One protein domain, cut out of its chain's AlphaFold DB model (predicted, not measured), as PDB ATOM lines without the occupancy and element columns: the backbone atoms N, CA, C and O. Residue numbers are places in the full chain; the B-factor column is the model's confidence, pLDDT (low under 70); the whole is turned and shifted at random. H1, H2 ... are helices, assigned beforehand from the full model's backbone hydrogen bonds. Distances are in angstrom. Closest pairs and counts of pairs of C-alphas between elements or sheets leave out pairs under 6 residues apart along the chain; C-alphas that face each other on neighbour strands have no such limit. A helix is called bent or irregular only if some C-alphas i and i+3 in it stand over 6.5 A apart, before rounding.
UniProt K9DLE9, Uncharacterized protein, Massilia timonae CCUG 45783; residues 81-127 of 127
ATOM      1  N   SER A  81      37.449  15.685  49.678       63.19
ATOM      2  CA  SER A  81      38.752  15.219  50.168       63.19
ATOM      3  C   SER A  81      39.045  13.743  49.881       63.19
ATOM      4  O   SER A  81      40.210  13.382  49.745       63.19
ATOM      5  N   VAL A  82      38.021  12.892  49.763       68.69
ATOM      6  CA  VAL A  82      38.184  11.448  49.510       68.69
ATOM      7  C   VAL A  82      38.350  11.156  48.018       68.69
ATOM      8  O   VAL A  82      39.121  10.280  47.641       68.69
ATOM      9  N   LEU A  83      37.667  11.908  47.150       66.75
ATOM     10  CA  LEU A  83      37.742  11.716  45.695       66.75
ATOM     11  C   LEU A  83      38.921  12.446  45.048       66.75
ATOM     12  O   LEU A  83      39.415  12.006  44.010       66.75
ATOM     13  N   LEU A  84      39.398  13.528  45.667       77.75
ATOM     14  CA  LEU A  84      40.536  14.311  45.192       77.75
ATOM     15  C   LEU A  84      41.782  13.460  44.857       77.75
ATOM     16  O   LEU A  84      42.288  13.611  43.745       77.75
ATOM     17  N   PRO A  85      42.278  12.547  45.723       73.31
ATOM     18  CA  PRO A  85      43.468  11.750  45.408       73.31
ATOM     19  C   PRO A  85      43.280  10.836  44.186       73.31
ATOM     20  O   PRO A  85      44.205  10.681  43.387       73.31
ATOM     21  N   TYR A  86      42.079  10.294  43.973       73.94
ATOM     22  CA  TYR A  86      41.781   9.480  42.791       73.94
ATOM     23  C   TYR A  86      41.657  10.330  41.525       73.94
ATOM     24  O   TYR A  86      42.193   9.964  40.477       73.94
ATOM     25  N   ALA A  87      41.021  11.498  41.624       72.00
ATOM     26  CA  ALA A  87      40.938  12.451  40.524       72.00
ATOM     27  C   ALA A  87      42.335  12.917  40.079       72.00
ATOM     28  O   ALA A  87      42.629  12.938  38.882       72.00
ATOM     29  N   LEU A  88      43.226  13.212  41.031       79.94
ATOM     30  CA  LEU A  88      44.620  13.565  40.751       79.94
ATOM     31  C   LEU A  88      45.373  12.425  40.052       79.94
ATOM     32  O   LEU A  88      46.128  12.685  39.115       79.94
ATOM     33  N   GLY A  89      45.129  11.170  40.441       78.44
ATOM     34  CA  GLY A  89      45.690   9.996  39.768       78.44
ATOM     35  C   GLY A  89      45.281   9.901  38.294       78.44
ATOM     36  O   GLY A  89      46.137   9.713  37.428       78.44
ATOM     37  N   VAL A  90      43.998  10.113  37.987       75.00
ATOM     38  CA  VAL A  90      43.484  10.110  36.603       75.00
ATOM     39  C   VAL A  90      44.088  11.253  35.787       75.00
ATOM     40  O   VAL A  90      44.535  11.040  34.658       75.00
ATOM     41  N   VAL A  91      44.172  12.456  36.363       75.19
ATOM     42  CA  VAL A  91      44.797  13.617  35.709       75.19
ATOM     43  C   VAL A  91      46.276  13.356  35.418       75.19
ATOM     44  O   VAL A  91      46.748  13.629  34.311       75.19
ATOM     45  N   ASN A  92      47.011  12.786  36.375       77.62
ATOM     46  CA  ASN A  92      48.432  12.502  36.202       77.62
ATOM     47  C   ASN A  92      48.674  11.393  35.165       77.62
ATOM     48  O   ASN A  92      49.556  11.526  34.319       77.62
ATOM     49  N   PHE A  93      47.838  10.352  35.152       78.12
ATOM     50  CA  PHE A  93      47.883   9.281  34.154       78.12
ATOM     51  C   PHE A  93      47.660   9.807  32.727       78.12
ATOM     52  O   PHE A  93      48.411   9.480  31.804       78.12
ATOM     53  N   VAL A  94      46.667  10.681  32.548       78.75
ATOM     54  CA  VAL A  94      46.385  11.339  31.265       78.75
ATOM     55  C   VAL A  94      47.559  12.216  30.818       78.75
ATOM     56  O   VAL A  94      47.954  12.171  29.647       78.75
ATOM     57  N   ARG A  95      48.144  12.985  31.746       74.69
ATOM     58  CA  ARG A  95      49.305  13.847  31.483       74.69
ATOM     59  C   ARG A  95      50.535  13.033  31.078       74.69
ATOM     60  O   ARG A  95      51.188  13.373  30.091       74.69
ATOM     61  N   GLN A  96      50.835  11.954  31.798       76.25
ATOM     62  CA  GLN A  96      52.023  11.128  31.572       76.25
ATOM     63  C   GLN A  96      51.968  10.384  30.234       76.25
ATOM     64  O   GLN A  96      52.983  10.253  29.553       76.25
ATOM     65  N   ARG A  97      50.778   9.956  29.803       73.94
ATOM     66  CA  ARG A  97      50.613   9.178  28.568       73.94
ATOM     67  C   ARG A  97      50.527  10.035  27.295       73.94
ATOM     68  O   ARG A  97      50.285   9.495  26.222       73.94
ATOM     69  N   ARG A  98      50.709  11.365  27.397       70.69
ATOM     70  CA  ARG A  98      50.572  12.340  26.287       70.69
ATOM     71  C   ARG A  98      49.259  12.194  25.495       70.69
ATOM     72  O   ARG A  98      49.170  12.601  24.340       70.69
ATOM     73  N   LEU A  99      48.193  11.706  26.134       72.94
ATOM     74  CA  LEU A  99      46.864  11.530  25.531       72.94
ATOM     75  C   LEU A  99      46.064  12.843  25.460       72.94
ATOM     76  O   LEU A  99      44.837  12.823  25.376       72.94
ATOM     77  N   GLY A 100      46.741  13.996  25.471       72.12
ATOM     78  CA  GLY A 100      46.122  15.313  25.631       72.12
ATOM     79  C   GLY A 100      45.015  15.605  24.616       72.12
ATOM     80  O   GLY A 100      43.984  16.148  24.992       72.12
ATOM     81  N   LYS A 101      45.168  15.171  23.357       79.81
ATOM     82  CA  LYS A 101      44.148  15.383  22.312       79.81
ATOM     83  C   LYS A 101      42.868  14.579  22.570       79.81
ATOM     84  O   LYS A 101      41.772  15.108  22.427       79.81
ATOM     85  N   GLN A 102      43.006  13.316  22.981       78.38
ATOM     86  CA  GLN A 102      41.861  12.436  23.248       78.38
ATOM     87  C   GLN A 102      41.182  12.791  24.567       78.38
ATOM     88  O   GLN A 102      39.958  12.852  24.635       78.38
ATOM     89  N   ALA A 103      41.970  13.088  25.599       75.81
ATOM     90  CA  ALA A 103      41.444  13.491  26.891       75.81
ATOM     91  C   ALA A 103      40.740  14.851  26.831       75.81
ATOM     92  O   ALA A 103      39.688  15.002  27.440       75.81
ATOM     93  N   ALA A 104      41.260  15.811  26.058       75.94
ATOM     94  CA  ALA A 104      40.569  17.078  25.821       75.94
ATOM     95  C   ALA A 104      39.229  16.858  25.102       75.94
ATOM     96  O   ALA A 104      38.213  17.400  25.530       75.94
ATOM     97  N   GLY A 105      39.203  16.010  24.067       82.44
ATOM     98  CA  GLY A 105      37.962  15.636  23.386       82.44
ATOM     99  C   GLY A 105      36.950  14.981  24.331       82.44
ATOM    100  O   GLY A 105      35.802  15.413  24.404       82.44
ATOM    101  N   ALA A 106      37.383  13.996  25.118       82.19
ATOM    102  CA  ALA A 106      36.532  13.320  26.094       82.19
ATOM    103  C   ALA A 106      36.027  14.275  27.187       82.19
ATOM    104  O   ALA A 106      34.851  14.233  27.540       82.19
ATOM    105  N   ALA A 107      36.879  15.173  27.688       81.69
ATOM    106  CA  ALA A 107      36.501  16.166  28.687       81.69
ATOM    107  C   ALA A 107      35.436  17.136  28.156       81.69
ATOM    108  O   ALA A 107      34.479  17.434  28.867       81.69
ATOM    109  N   LEU A 108      35.555  17.579  26.900       85.94
ATOM    110  CA  LEU A 108      34.548  18.430  26.261       85.94
ATOM    111  C   LEU A 108      33.209  17.704  26.098       85.94
ATOM    112  O   LEU A 108      32.166  18.274  26.412       85.94
ATOM    113  N   VAL A 109      33.229  16.438  25.668       86.38
ATOM    114  CA  VAL A 109      32.010  15.625  25.521       86.38
ATOM    115  C   VAL A 109      31.335  15.400  26.875       86.38
ATOM    116  O   VAL A 109      30.138  15.651  27.017       86.38
ATOM    117  N   LEU A 110      32.095  14.991  27.893       84.25
ATOM    118  CA  LEU A 110      31.571  14.790  29.245       84.25
ATOM    119  C   LEU A 110      31.056  16.101  29.855       84.25
ATOM    120  O   LEU A 110      30.004  16.107  30.491       84.25
ATOM    121  N   GLY A 111      31.746  17.218  29.612       84.69
ATOM    122  CA  GLY A 111      31.315  18.549  30.036       84.69
ATOM    123  C   GLY A 111      30.003  18.983  29.380       84.69
ATOM    124  O   GLY A 111      29.096  19.445  30.071       84.69
ATOM    125  N   ALA A 112      29.857  18.778  28.068       86.50
ATOM    126  CA  ALA A 112      28.634  19.097  27.331       86.50
ATOM    127  C   ALA A 112      27.443  18.243  27.793       86.50
ATOM    128  O   ALA A 112      26.343  18.763  27.992       86.50
ATOM    129  N   LEU A 113      27.667  16.946  28.030       84.75
ATOM    130  CA  LEU A 113      26.651  16.044  28.573       84.75
ATOM    131  C   LEU A 113      26.252  16.437  30.000       84.75
ATOM    132  O   LEU A 113      25.062  16.515  30.304       84.75
ATOM    133  N   GLY A 114      27.226  16.754  30.858       83.81
ATOM    134  CA  GLY A 114      26.975  17.246  32.211       83.81
ATOM    135  C   GLY A 114      26.169  18.548  32.217       83.81
ATOM    136  O   GLY A 114      25.195  18.669  32.960       83.81
ATOM    137  N   TRP A 115      26.509  19.494  31.335       86.56
ATOM    138  CA  TRP A 115      25.755  20.736  31.160       86.56
ATOM    139  C   TRP A 115      24.325  20.484  30.672       86.56
ATOM    140  O   TRP A 115      23.385  21.063  31.212       86.56
ATOM    141  N   TYR A 116      24.136  19.585  29.703       85.62
ATOM    142  CA  TYR A 116      22.817  19.240  29.173       85.62
ATOM    143  C   TYR A 116      21.913  18.589  30.230       85.62
ATOM    144  O   TYR A 116      20.749  18.967  30.374       85.62
ATOM    145  N   VAL A 117      22.450  17.655  31.022       85.19
ATOM    146  CA  VAL A 117      21.712  17.013  32.121       85.19
ATOM    147  C   VAL A 117      21.382  18.023  33.221       85.19
ATOM    148  O   VAL A 117      20.249  18.053  33.701       85.19
ATOM    149  N   ASN A 118      22.329  18.892  33.587       78.06
ATOM    150  CA  ASN A 118      22.096  19.946  34.574       78.06
ATOM    151  C   ASN A 118      21.040  20.958  34.094       78.06
ATOM    152  O   ASN A 118      20.172  21.357  34.864       78.06
ATOM    153  N   ARG A 119      21.056  21.315  32.803       77.75
ATOM    154  CA  ARG A 119      20.046  22.182  32.184       77.75
ATOM    155  C   ARG A 119      18.650  21.562  32.249       77.75
ATOM    156  O   ARG A 119      17.701  22.277  32.545       77.75
ATOM    157  N   LYS A 120      18.519  20.246  32.035       75.44
ATOM    158  CA  LYS A 120      17.232  19.545  32.193       75.44
ATOM    159  C   LYS A 120      16.762  19.489  33.644       75.44
ATOM    160  O   LYS A 120      15.580  19.688  33.888       75.44
ATOM    161  N   ARG A 121      17.665  19.263  34.602       69.69
ATOM    162  CA  ARG A 121      17.320  19.273  36.035       69.69
ATOM    163  C   ARG A 121      16.874  20.657  36.506       69.69
ATOM    164  O   ARG A 121      15.889  20.751  37.221       69.69
ATOM    165  N   ALA A 122      17.530  21.722  36.043       68.50
ATOM    166  CA  ALA A 122      17.144  23.099  36.355       68.50
ATOM    167  C   ALA A 122      15.770  23.501  35.776       68.50
ATOM    168  O   ALA A 122      15.131  24.396  36.309       68.50
ATOM    169  N   GLN A 123      15.309  22.841  34.707       68.88
ATOM    170  CA  GLN A 123      13.975  23.044  34.116       68.88
ATOM    171  C   GLN A 123      12.875  22.199  34.779       68.88
ATOM    172  O   GLN A 123      11.699  22.442  34.541       68.88
ATOM    173  N   GLN A 124      13.248  21.197  35.581       60.19
ATOM    174  CA  GLN A 124      12.336  20.286  36.283       60.19
ATOM    175  C   GLN A 124      12.124  20.678  37.750       60.19
ATOM    176  O   GLN A 124      11.664  19.852  38.531       60.19
ATOM    177  N   ILE A 125      12.461  21.910  38.133       54.03
ATOM    178  CA  ILE A 125      12.016  22.505  39.397       54.03
ATOM    179  C   ILE A 125      10.772  23.343  39.057       54.03
ATOM    180  O   ILE A 125      10.925  24.510  38.696       54.03
ATOM    181  N   PRO A 126       9.563  22.750  39.033       52.62
ATOM    182  CA  PRO A 126       8.332  23.519  39.108       52.62
ATOM    183  C   PRO A 126       8.219  24.109  40.520       52.62
ATOM    184  O   PRO A 126       8.538  23.429  41.498       52.62
ATOM    185  N   GLU A 127       7.816  25.375  40.598       46.88
ATOM    186  CA  GLU A 127       7.208  25.954  41.806       46.88
ATOM    187  C   GLU A 127       5.934  25.181  42.177       46.88
ATOM    188  O   GLU A 127       5.187  24.802  41.239       46.88
TER     189      GLU A 127
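AT A GLANCE: This is residues 81 to 127 of the 127 residues of an uncharacterized protein of Massilia timonae CCUG 45783 (UniProt K9DLE9). Two helices meet near their ends as an open, flat V, with a shorter arm, H1, a longer arm, H2, and a tight link at the tip. Little else is there but a short tail, residues 124 to 127, which runs on past the far end of H2. The printed part has 47 residues, with two named helices in the order H1, H2 and no named strand, and its class is all helix. The whole is extended, with a radius of gyration of the C-alphas of 15.0 A, and the C-alphas span 48 by 27 by 5 A.

IN THESE COORDINATES: H1 covers residues 81 to 96 and measures 23.2 A from C-alpha 81 at (38.752, 15.219, 50.168) to C-alpha 96 at (52.023, 11.128, 31.572). H1 is irregular, but only just: C-alphas 82 and 85 are 6.7 A apart. H2, the longest helix, covers residues 100 to 123 and measures 34.1 A, ending with C-alpha 123 at (13.975, 23.044, 34.116).

HOW THE PARTS SIT: H1 and H2 are close but not clearly touching, with 2 pairs of C-alphas within 8 A. Their closest C-alphas are those of Val 94 and Gly 100, 6.9 A apart. The two helices run opposite ways at a steep tilt of 37 degrees, only just past shallow, and the line of H1 is a rough one. Their centres are 18.6 A apart. In H2 every O i to N i+4 pair is within hydrogen-bond range; in H1 10 of 12 are.

THE WHOLE: The two C-alphas farthest apart are those of Arg 97 and Glu 127, at 48.4 A. Residues 81 to 90, 96 to 101 and 105 to 127 stand free. The printed part has no cut, and Glu 127 is the chain's last residue. The link from H1 to H2 is tight, with 3 residues. The mean pLDDT of the printed part is 75.3, and residues 81 to 83 and 121 to 127 are under 70.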